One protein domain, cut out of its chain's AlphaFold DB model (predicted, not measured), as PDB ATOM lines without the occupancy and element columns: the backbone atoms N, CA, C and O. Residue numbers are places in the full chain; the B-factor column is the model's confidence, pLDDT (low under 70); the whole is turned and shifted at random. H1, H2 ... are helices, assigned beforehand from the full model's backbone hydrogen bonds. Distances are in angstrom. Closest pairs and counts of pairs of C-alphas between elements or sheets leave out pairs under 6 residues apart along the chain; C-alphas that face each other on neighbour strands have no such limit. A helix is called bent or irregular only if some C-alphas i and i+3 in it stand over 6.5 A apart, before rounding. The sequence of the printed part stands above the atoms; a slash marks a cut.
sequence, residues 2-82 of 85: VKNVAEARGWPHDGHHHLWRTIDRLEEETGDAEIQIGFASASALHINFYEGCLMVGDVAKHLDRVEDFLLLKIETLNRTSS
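What this domain is: This is residues 2 to 82 of the 85 residues of an uncharacterized protein of Acidimicrobiia bacterium (UniProt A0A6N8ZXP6). A long helix, H4, runs nearly straight along the length of the domain despite a bend; H3 folds back on its first arm, H4a, and H1 packs side by side with its second arm, H4b. H2 joins these two pairs by touching both H1 and H3. The printed part has 81 residues with four named helices, H1 to H4 in chain order, and no named strand: the class is all helix. It is compact, with a radius of gyration of the C-alphas of 13.1 A, and elongated, spanning 38 by 24 by 19 A.

How they stand to each other: Begin at H4, residues 56 to 81, assigned as one helix by its hydrogen bonds but bent: C-alphas 71 and 74 are 6.9 A apart. Its arms, H4a at 56 to 71 and H4b at 74 to 81, stand at a shallow tilt of 18 degrees. H3, residues 34 to 51, touches H4a, closest at the C-alphas of Gly 38 and Phe 69, 5.1 A; this hairpin runs opposite ways at a steep tilt of 44 degrees. H2, residues 16 to 30, forms a hairpin with H3, opposite ways at a shallow 19 degrees, touching with residues 23 to 27 alone; the closest C-alphas, of Ile 23 and Gln 36, are 6.1 A apart. H1, residues 2 to 8, touches H4b, the same way at a shallow 2 degrees, with C-alphas Val 5 and Asn 78 closest, 5.4 A. Every O i to N i+4 pair is within hydrogen-bond range in H1, H2 and H4a, against 13 of 14 in H3 and 3 of 4 in H4b.

Where its parts are: Find C-alpha 56 at (36.583, -31.632, 103.158); H4a runs 22.5 A to C-alpha 71, and H4b 11.0 A from C-alpha 74 to C-alpha 81 at (34.061, -1.416, 83.056). H3 measures 25.2 A, H2 21.2 A and H1 10.0 A.

The domain as a whole: The C-alphas farthest apart, of Met 55 and Ser 82, are 39.0 A apart. The printed part has no cut and no long link. Look for pLDDT under 70 at residues 71 to 73 and 78 to 82.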
ATOM      1  N   VAL A   2      39.391 -12.133  88.304       87.44
ATOM      2  CA  VAL A   2      40.167 -10.977  88.829       87.44
ATOM      3  C   VAL A   2      41.163 -10.425  87.801       87.44
ATOM      4  O   VAL A   2      41.247  -9.219  87.611       87.44
ATOM      5  N   LYS A   3      41.837 -11.309  87.048       89.25
ATOM      6  CA  LYS A   3      42.676 -10.918  85.901       89.25
ATOM      7  C   LYS A   3      41.932 -10.087  84.858       89.25
ATOM      8  O   LYS A   3      42.512  -9.166  84.315       89.25
ATOM      9  N   ASN A   4      40.665 -10.399  84.594       89.19
ATOM     10  CA  ASN A   4      39.880  -9.697  83.579       89.19
ATOM     11  C   ASN A   4      39.525  -8.289  84.063       89.19
ATOM     12  O   ASN A   4      39.589  -7.354  83.279       89.19
ATOM     13  N   VAL A   5      39.213  -8.138  85.355       89.75
ATOM     14  CA  VAL A   5      39.012  -6.815  85.961       89.75
ATOM     15  C   VAL A   5      40.303  -6.002  85.893       89.75
ATOM     16  O   VAL A   5      40.267  -4.848  85.487       89.75
ATOM     17  N   ALA A   6      41.445  -6.606  86.235       90.62
ATOM     18  CA  ALA A   6      42.739  -5.941  86.118       90.62
ATOM     19  C   ALA A   6      43.041  -5.527  84.667       90.62
ATOM     20  O   ALA A   6      43.412  -4.381  84.438       90.62
ATOM     21  N   GLU A   7      42.809  -6.412  83.695       92.12
ATOM     22  CA  GLU A   7      42.978  -6.136  82.263       92.12
ATOM     23  C   GLU A   7      42.102  -4.966  81.802       92.12
ATOM     24  O   GLU A   7      42.614  -3.987  81.265       92.12
ATOM     25  N   ALA A   8      40.799  -5.006  82.096       90.12
ATOM     26  CA  ALA A   8      39.854  -3.949  81.730       90.12
ATOM     27  C   ALA A   8      40.193  -2.592  82.376       90.12
ATOM     28  O   ALA A   8      39.818  -1.538  81.868       90.12
ATOM     29  N   ARG A   9      40.905  -2.604  83.507       88.75
ATOM     30  CA  ARG A   9      41.369  -1.408  84.225       88.75
ATOM     31  C   ARG A   9      42.796  -0.992  83.832       88.75
ATOM     32  O   ARG A   9      43.313  -0.022  84.389       88.75
ATOM     33  N   GLY A  10      43.448  -1.712  82.916       93.94
ATOM     34  CA  GLY A  10      44.838  -1.472  82.517       93.94
ATOM     35  C   GLY A  10      45.852  -1.709  83.643       93.94
ATOM     36  O   GLY A  10      46.910  -1.078  83.682       93.94
ATOM     37  N   TRP A  11      45.524  -2.562  84.612       94.81
ATOM     38  CA  TRP A  11      46.384  -2.875  85.748       94.81
ATOM     39  C   TRP A  11      47.284  -4.086  85.461       94.81
ATOM     40  O   TRP A  11      46.877  -5.023  84.766       94.81
ATOM     41  N   PRO A  12      48.503  -4.113  86.036       95.62
ATOM     42  CA  PRO A  12      49.354  -5.295  85.976       95.62
ATOM     43  C   PRO A  12      48.628  -6.528  86.529       95.62
ATOM     44  O   PRO A  12      47.926  -6.432  87.535       95.62
ATOM     45  N   HIS A  13      48.806  -7.684  85.886       93.62
ATOM     46  CA  HIS A  13      48.107  -8.930  86.240       93.62
ATOM     47  C   HIS A  13      48.916 -10.205  85.906       93.62
ATOM     48  O   HIS A  13      48.372 -11.316  85.875       93.62
ATOM     49  N   ASP A  14      50.222 -10.061  85.663       93.31
ATOM     50  CA  ASP A  14      51.120 -11.143  85.220       93.31
ATOM     51  C   ASP A  14      51.553 -12.114  86.344       93.31
ATOM     52  O   ASP A  14      52.143 -13.158  86.070       93.31
ATOM     53  N   GLY A  15      51.201 -11.837  87.604       91.19
ATOM     54  CA  GLY A  15      51.597 -12.658  88.747       91.19
ATOM     55  C   GLY A  15      50.653 -12.551  89.940       91.19
ATOM     56  O   GLY A  15      49.832 -11.642  90.028       91.19
ATOM     57  N   HIS A  16      50.785 -13.473  90.900       90.88
ATOM     58  CA  HIS A  16      49.916 -13.518  92.086       90.88
ATOM     59  C   HIS A  16      49.922 -12.207  92.878       90.88
ATOM     60  O   HIS A  16      48.862 -11.722  93.261       90.88
ATOM     61  N   HIS A  17      51.092 -11.596  93.066       94.56
ATOM     62  CA  HIS A  17      51.216 -10.317  93.768       94.56
ATOM     63  C   HIS A  17      50.422  -9.183  93.091       94.56
ATOM     64  O   HIS A  17      49.879  -8.315  93.769       94.56
ATOM     65  N   HIS A  18      50.308  -9.206  91.762       96.06
ATOM     66  CA  HIS A  18      49.497  -8.251  91.016       96.06
ATOM     67  C   HIS A  18      47.993  -8.479  91.204       96.06
ATOM     68  O   HIS A  18      47.230  -7.516  91.278       96.06
ATOM     69  N   LEU A  19      47.562  -9.734  91.354       93.25
ATOM     70  CA  LEU A  19      46.167 -10.042  91.676       93.25
ATOM     71  C   LEU A  19      45.805  -9.578  93.086       93.25
ATOM     72  O   LEU A  19      44.758  -8.969  93.255       93.25
ATOM     73  N   TRP A  20      46.692  -9.772  94.065       94.62
ATOM     74  CA  TRP A  20      46.498  -9.228  95.413       94.62
ATOM     75  C   TRP A  20      46.376  -7.701  95.401       94.62
ATOM     76  O   TRP A  20      45.398  -7.173  95.911       94.62
ATOM     77  N   ARG A  21      47.261  -6.996  94.684       95.88
ATOM     78  CA  ARG A  21      47.135  -5.537  94.509       95.88
ATOM     79  C   ARG A  21      45.846  -5.109  93.811       95.88
ATOM     80  O   ARG A  21      45.333  -4.033  94.091       95.88
ATOM     81  N   THR A  22      45.346  -5.909  92.868       94.31
ATOM     82  CA  THR A  22      44.050  -5.649  92.222       94.31
ATOM     83  C   THR A  22      42.934  -5.699  93.257       94.31
ATOM     84  O   THR A  22      42.075  -4.830  93.261       94.31
ATOM     85  N   ILE A  23      42.965  -6.686  94.149       94.25
ATOM     86  CA  ILE A  23      41.976  -6.841  95.216       94.25
ATOM     87  C   ILE A  23      42.058  -5.703  96.229       94.25
ATOM     88  O   ILE A  23      41.016  -5.131  96.527       94.25
ATOM     89  N   ASP A  24      43.260  -5.318  96.664       94.56
ATOM     90  CA  ASP A  24      43.448  -4.189  97.586       94.56
ATOM     91  C   ASP A  24      42.853  -2.897  97.001       94.56
ATOM     92  O   ASP A  24      42.087  -2.198  97.656       94.56
ATOM     93  N   ARG A  25      43.118  -2.618  95.718       94.25
ATOM     94  CA  ARG A  25      42.532  -1.460  95.024       94.25
ATOM     95  C   ARG A  25      41.012  -1.532  94.938       94.25
ATOM     96  O   ARG A  25      40.344  -0.521  95.110       94.25
ATOM     97  N   LEU A  26      40.454  -2.706  94.643       91.88
ATOM     98  CA  LEU A  26      39.002  -2.877  94.570       91.88
ATOM     99  C   LEU A  26      38.346  -2.704  95.942       91.88
ATOM    100  O   LEU A  26      37.276  -2.105  96.021       91.88
ATOM    101  N   GLU A  27      38.973  -3.188  97.012       92.50
ATOM    102  CA  GLU A  27      38.529  -2.942  98.386       92.50
ATOM    103  C   GLU A  27      38.566  -1.443  98.713       92.50
ATOM    104  O   GLU A  27      37.570  -0.911  99.194       92.50
ATOM    105  N   GLU A  28      39.654  -0.740  98.381       93.31
ATOM    106  CA  GLU A  28      39.774   0.713  98.571       93.31
ATOM    107  C   GLU A  28      38.696   1.497  97.799       93.31
ATOM    108  O   GLU A  28      38.095   2.424  98.341       93.31
ATOM    109  N   GLU A  29      38.422   1.123  96.545       91.50
ATOM    110  CA  GLU A  29      37.420   1.786  95.697       91.50
ATOM    111  C   GLU A  29      35.982   1.562  96.182       91.50
ATOM    112  O   GLU A  29      35.131   2.442  96.046       91.50
ATOM    113  N   THR A  30      35.690   0.372  96.704       89.06
ATOM    114  CA  THR A  30      34.322  -0.039  97.065       89.06
ATOM    115  C   THR A  30      34.015   0.115  98.552       89.06
ATOM    116  O   THR A  30      32.844   0.166  98.927       89.06
ATOM    117  N   GLY A  31      35.044   0.183  99.400       91.94
ATOM    118  CA  GLY A  31      34.932   0.087 100.855       91.94
ATOM    119  C   GLY A  31      34.523  -1.305 101.351       91.94
ATOM    120  O   GLY A  31      34.058  -1.441 102.483       91.94
ATOM    121  N   ASP A  32      34.634  -2.332 100.506       90.12
ATOM    122  CA  ASP A  32      34.042  -3.647 100.731       90.12
ATOM    123  C   ASP A  32      35.097  -4.715 101.046       90.12
ATOM    124  O   ASP A  32      35.609  -5.413 100.165       90.12
ATOM    125  N   ALA A  33      35.388  -4.874 102.339       90.88
ATOM    126  CA  ALA A  33      36.379  -5.829 102.842       90.88
ATOM    127  C   ALA A  33      36.075  -7.299 102.480       90.88
ATOM    128  O   ALA A  33      36.962  -8.157 102.480       90.88
ATOM    129  N   GLU A  34      34.830  -7.625 102.116       90.81
ATOM    130  CA  GLU A  34      34.461  -8.991 101.735       90.81
ATOM    131  C   GLU A  34      35.124  -9.421 100.418       90.81
ATOM    132  O   GLU A  34      35.307 -10.618 100.188       90.81
ATOM    133  N   ILE A  35      35.523  -8.464  99.569       90.25
ATOM    134  CA  ILE A  35      36.291  -8.728  98.344       90.25
ATOM    135  C   ILE A  35      37.633  -9.381  98.705       90.25
ATOM    136  O   ILE A  35      38.012 -10.393  98.105       90.25
ATOM    137  N   GLN A  36      38.319  -8.858  99.725       91.25
ATOM    138  CA  GLN A  36      39.600  -9.390 100.183       91.25
ATOM    139  C   GLN A  36      39.445 -10.790 100.782       91.25
ATOM    140  O   GLN A  36      40.183 -11.711 100.427       91.25
ATOM    141  N   ILE A  37      38.435 -10.986 101.634       92.06
ATOM    142  CA  ILE A  37      38.183 -12.279 102.288       92.06
ATOM    143  C   ILE A  37      37.770 -13.349 101.260       92.06
ATOM    144  O   ILE A  37      38.192 -14.509 101.352       92.06
ATOM    145  N   GLY A  38      36.970 -12.965 100.264       92.88
ATOM    146  CA  GLY A  38      36.595 -13.818  99.138       92.88
ATOM    147  C   GLY A  38      37.808 -14.297  98.343       92.88
ATOM    148  O   GLY A  38      38.002 -15.501  98.148       92.88
ATOM    149  N   PHE A  39      38.686 -13.369  97.958       93.31
ATOM    150  CA  PHE A  39      39.905 -13.708  97.227       93.31
ATOM    151  C   PHE A  39      40.904 -14.526  98.057       93.31
ATOM    152  O   PHE A  39      41.550 -15.440  97.532       93.31
ATOM    153  N   ALA A  40      41.007 -14.257  99.360       93.75
ATOM    154  CA  ALA A  40      41.820 -15.057 100.272       93.75
ATOM    155  C   ALA A  40      41.329 -16.511 100.344       93.75
ATOM    156  O   ALA A  40      42.140 -17.435 100.312       93.75
ATOM    157  N   SER A  41      40.010 -16.727 100.348       95.12
ATOM    158  CA  SER A  41      39.423 -18.074 100.310       95.12
ATOM    159  C   SER A  41      39.707 -18.795  98.992       95.12
ATOM    160  O   SER A  41      40.096 -19.963  99.003       95.12
ATOM    161  N   ALA A  42      39.615 -18.092  97.857       93.50
ATOM    162  CA  ALA A  42      40.024 -18.642  96.562       93.50
ATOM    163  C   ALA A  42      41.513 -19.026  96.549       93.50
ATOM    164  O   ALA A  42      41.886 -20.084  96.044       93.50
ATOM    165  N   SER A  43      42.362 -18.185  97.145       93.81
ATOM    166  CA  SER A  43      43.803 -18.434  97.254       93.81
ATOM    167  C   SER A  43      44.110 -19.643  98.141       93.81
ATOM    168  O   SER A  43      44.961 -20.456  97.787       93.81
ATOM    169  N   ALA A  44      43.388 -19.812  99.252       95.06
ATOM    170  CA  ALA A  44      43.517 -20.977 100.125       95.06
ATOM    171  C   ALA A  44      43.151 -22.280  99.395       95.06
ATOM    172  O   ALA A  44      43.898 -23.253  99.473       95.06
ATOM    173  N   LEU A  45      42.057 -22.289  98.622       95.38
ATOM    174  CA  LEU A  45      41.688 -23.434  97.783       95.38
ATOM    175  C   LEU A  45      42.728 -23.717  96.691       95.38
ATOM    176  O   LEU A  45      43.040 -24.877  96.428       95.38
ATOM    177  N   HIS A  46      43.290 -22.671  96.080       93.50
ATOM    178  CA  HIS A  46      44.341 -22.814  95.074       93.50
ATOM    179  C   HIS A  46      45.608 -23.458  95.650       93.50
ATOM    180  O   HIS A  46      46.152 -24.372  95.042       93.50
ATOM    181  N   ILE A  47      46.050 -23.028  96.836       94.56
ATOM    182  CA  ILE A  47      47.181 -23.647  97.545       94.56
ATOM    183  C   ILE A  47      46.836 -25.091  97.922       94.56
ATOM    184  O   ILE A  47      47.623 -26.004  97.682       94.56
ATOM    185  N   ASN A  48      45.632 -25.315  98.452       96.69
ATOM    186  CA  ASN A  48      45.172 -26.641  98.848       96.69
ATOM    187  C   ASN A  48      45.154 -27.649  97.691       96.69
ATOM    188  O   ASN A  48      45.391 -28.829  97.919       96.69
ATOM    189  N   PHE A  49      44.902 -27.212  96.455       94.56
ATOM    190  CA  PHE A  49      44.976 -28.093  95.287       94.56
ATOM    191  C   PHE A  49      46.365 -28.734  95.117       94.56
ATOM    192  O   PHE A  49      46.453 -29.883  94.693       94.56
ATOM    193  N   TYR A  50      47.434 -28.015  95.471       94.88
ATOM    194  CA  TYR A  50      48.804 -28.525  95.383       94.88
ATOM    195  C   TYR A  50      49.252 -29.242  96.656       94.88
ATOM    196  O   TYR A  50      49.933 -30.259  96.576       94.88
ATOM    197  N   GLU A  51      48.863 -28.723  97.819       94.75
ATOM    198  CA  GLU A  51      49.427 -29.148  99.104       94.75
ATOM    199  C   GLU A  51      48.513 -30.104  99.893       94.75
ATOM    200  O   GLU A  51      48.955 -30.751 100.841       94.75
ATOM    201  N   GLY A  52      47.227 -30.197  99.539       94.12
ATOM    202  CA  GLY A  52      46.262 -31.105 100.172       94.12
ATOM    203  C   GLY A  52      46.052 -30.881 101.676       94.12
ATOM    204  O   GLY A  52      45.747 -31.827 102.396       94.12
ATOM    205  N   CYS A  53      46.255 -29.656 102.170       92.62
ATOM    206  CA  CYS A  53      46.251 -29.347 103.602       92.62
ATOM    207  C   CYS A  53      44.859 -29.302 104.256       92.62
ATOM    208  O   CYS A  53      44.753 -29.460 105.471       92.62
ATOM    209  N   LEU A  54      43.807 -29.006 103.495       95.12
ATOM    210  CA  LEU A  54      42.466 -28.744 104.014       95.12
ATOM    211  C   LEU A  54      41.624 -30.015 104.081       95.12
ATOM    212  O   LEU A  54      41.618 -30.844 103.170       95.12
ATOM    213  N   MET A  55      40.819 -30.110 105.136       96.19
ATOM    214  CA  MET A  55      39.791 -31.138 105.260       96.19
ATOM    215  C   MET A  55      38.583 -30.795 104.379       96.19
ATOM    216  O   MET A  55      38.307 -29.627 104.110       96.19
ATOM    217  N   VAL A  56      37.793 -31.804 103.994       93.56
ATOM    218  CA  VAL A  56      36.583 -31.632 103.158       93.56
ATOM    219  C   VAL A  56      35.633 -30.558 103.701       93.56
ATOM    220  O   VAL A  56      35.099 -29.764 102.931       93.56
ATOM    221  N   GLY A  57      35.449 -30.497 105.023       94.50
ATOM    222  CA  GLY A  57      34.597 -29.484 105.647       94.50
ATOM    223  C   GLY A  57      35.122 -28.053 105.490       94.50
ATOM    224  O   GLY A  57      34.327 -27.124 105.411       94.50
ATOM    225  N   ASP A  58      36.438 -27.860 105.414       95.19
ATOM    226  CA  ASP A  58      37.043 -26.537 105.225       95.19
ATOM    227  C   ASP A  58      37.062 -26.139 103.750       95.19
ATOM    228  O   ASP A  58      36.817 -24.978 103.423       95.19
ATOM    229  N   VAL A  59      37.237 -27.113 102.850       95.38
ATOM    230  CA  VAL A  59      37.038 -26.911 101.409       95.38
ATOM    231  C   VAL A  59      35.626 -26.394 101.131       95.38
ATOM    232  O   VAL A  59      35.486 -25.406 100.418       95.38
ATOM    233  N   ALA A  60      34.596 -26.998 101.734       94.75
ATOM    234  CA  ALA A  60      33.209 -26.555 101.572       94.75
ATOM    235  C   ALA A  60      33.003 -25.094 102.016       94.75
ATOM    236  O   ALA A  60      32.498 -24.290 101.242       94.75
ATOM    237  N   LYS A  61      33.494 -24.710 103.203       94.25
ATOM    238  CA  LYS A  61      33.381 -23.323 103.700       94.25
ATOM    239  C   LYS A  61      34.051 -22.308 102.771       94.25
ATOM    240  O   LYS A  61      33.529 -21.216 102.561       94.25
ATOM    241  N   HIS A  62      35.231 -22.639 102.243       94.81
ATOM    242  CA  HIS A  62      35.911 -21.754 101.302       94.81
ATOM    243  C   HIS A  62      35.194 -21.692  99.950       94.81
ATOM    244  O   HIS A  62      35.209 -20.633  99.331       94.81
ATOM    245  N   LEU A  63      34.566 -22.783  99.498       92.19
ATOM    246  CA  LEU A  63      33.766 -22.786  98.271       92.19
ATOM    247  C   LEU A  63      32.558 -21.857  98.392       92.19
ATOM    248  O   LEU A  63      32.405 -20.999  97.528       92.19
ATOM    249  N   ASP A  64      31.796 -21.951  99.487       91.44
ATOM    250  CA  ASP A  64      30.659 -21.058  99.753       91.44
ATOM    251  C   ASP A  64      31.103 -19.585  99.674       91.44
ATOM    252  O   ASP A  64      30.501 -18.748  99.001       91.44
ATOM    253  N   ARG A  65      32.254 -19.279 100.283       90.12
ATOM    254  CA  ARG A  65      32.828 -17.929 100.291       90.12
ATOM    255  C   ARG A  65      33.276 -17.442  98.910       90.12
ATOM    256  O   ARG A  65      33.208 -16.245  98.626       90.12
ATOM    257  N   VAL A  66      33.782 -18.341  98.069       89.00
ATOM    258  CA  VAL A  66      34.211 -18.020  96.702       89.00
ATOM    259  C   VAL A  66      33.014 -17.808  95.783       89.00
ATOM    260  O   VAL A  66      33.070 -16.931  94.924       89.00
ATOM    261  N   GLU A  67      31.932 -18.560  95.969       85.12
ATOM    262  CA  GLU A  67      30.700 -18.390  95.201       85.12
ATOM    263  C   GLU A  67      30.097 -16.994  95.421       85.12
ATOM    264  O   GLU A  67      29.875 -16.266  94.449       85.12
ATOM    265  N   ASP A  68      29.980 -16.560  96.681       80.94
ATOM    266  CA  ASP A  68      29.539 -15.203  97.034       80.94
ATOM    267  C   ASP A  68      30.430 -14.119  96.403       80.94
ATOM    268  O   ASP A  68      29.952 -13.116  95.865       80.94
ATOM    269  N   PHE A  69      31.747 -14.324  96.438       79.25
ATOM    270  CA  PHE A  69      32.733 -13.405  95.871       79.25
ATOM    271  C   PHE A  69      32.623 -13.269  94.342       79.25
ATOM    272  O   PHE A  69      32.672 -12.154  93.807       79.25
ATOM    273  N   LEU A  70      32.476 -14.394  93.633       75.50
ATOM    274  CA  LEU A  70      32.404 -14.431  92.171       75.50
ATOM    275  C   LEU A  70      31.076 -13.866  91.655       75.50
ATOM    276  O   LEU A  70      31.096 -12.985  90.793       75.50
ATOM    277  N   LEU A  71      29.950 -14.342  92.196       59.75
ATOM    278  CA  LEU A  71      28.612 -14.015  91.695       59.75
ATOM    279  C   LEU A  71      28.196 -12.575  91.997       59.75
ATOM    280  O   LEU A  71      27.558 -11.935  91.164       59.75
ATOM    281  N   LEU A  72      28.535 -12.049  93.176       62.12
ATOM    282  CA  LEU A  72      27.973 -10.771  93.622       62.12
ATOM    283  C   LEU A  72      28.870  -9.574  93.295       62.12
ATOM    284  O   LEU A  72      28.357  -8.480  93.041       62.12
ATOM    285  N   LYS A  73      30.199  -9.752  93.285       67.81
ATOM    286  CA  LYS A  73      31.132  -8.611  93.318       67.81
ATOM    287  C   LYS A  73      31.991  -8.504  92.064       67.81
ATOM    288  O   LYS A  73      31.932  -7.489  91.371       67.81
ATOM    289  N   ILE A  74      32.749  -9.546  91.720       74.88
ATOM    290  CA  ILE A  74      33.704  -9.467  90.601       74.88
ATOM    291  C   ILE A  74      33.003  -9.397  89.240       74.88
ATOM    292  O   ILE A  74      33.421  -8.619  88.383       74.88
ATOM    293  N   GLU A  75      31.918 -10.146  89.030       73.31
ATOM    294  CA  GLU A  75      31.153 -10.055  87.781       73.31
ATOM    295  C   GLU A  75      30.494  -8.690  87.572       73.31
ATOM    296  O   GLU A  75      30.472  -8.181  86.448       73.31
ATOM    297  N   THR A  76      29.972  -8.094  88.643       75.38
ATOM    298  CA  THR A  76      29.354  -6.764  88.613       75.38
ATOM    299  C   THR A  76      30.382  -5.709  88.219       75.38
ATOM    300  O   THR A  76      30.145  -4.934  87.294       75.38
ATOM    301  N   LEU A  77      31.555  -5.737  88.861       70.44
ATOM    302  CA  LEU A  77      32.662  -4.816  88.594       70.44
ATOM    303  C   LEU A  77      33.232  -4.969  87.179       70.44
ATOM    304  O   LEU A  77      33.666  -3.991  86.576       70.44
ATOM    305  N   ASN A  78      33.208  -6.187  86.632       68.44
ATOM    306  CA  ASN A  78      33.656  -6.441  85.268       68.44
ATOM    307  C   ASN A  78      32.663  -5.905  84.217       68.44
ATOM    308  O   ASN A  78      33.076  -5.447  83.155       68.44
ATOM    309  N   ARG A  79      31.352  -5.920  84.503       65.44
ATOM    310  CA  ARG A  79      30.327  -5.387  83.585       65.44
ATOM    311  C   ARG A  79      30.313  -3.864  83.535       65.44
ATOM    312  O   ARG A  79      30.136  -3.316  82.454       65.44
ATOM    313  N   THR A  80      30.527  -3.168  84.651       58.25
ATOM    314  CA  THR A  80      30.574  -1.693  84.668       58.25
ATOM    315  C   THR A  80      31.771  -1.118  83.913       58.25
ATOM    316  O   THR A  80      31.651  -0.040  83.337       58.25
ATOM    317  N   SER A  81      32.893  -1.838  83.844       53.84
ATOM    318  CA  SER A  81      34.061  -1.416  83.056       53.84
ATOM    319  C   SER A  81      33.890  -1.588  81.537       53.84
ATOM    320  O   SER A  81      34.601  -0.933  80.790       53.84
ATOM    321  N   SER A  82      32.925  -2.388  81.070       52.06
ATOM    322  CA  SER A  82      32.679  -2.634  79.634       52.06
ATOM    323  C   SER A  82      31.826  -1.559  78.939       52.06
ATOM    324  O   SER A  82      31.674  -1.611  77.725       52.06
TER     325      SER A  82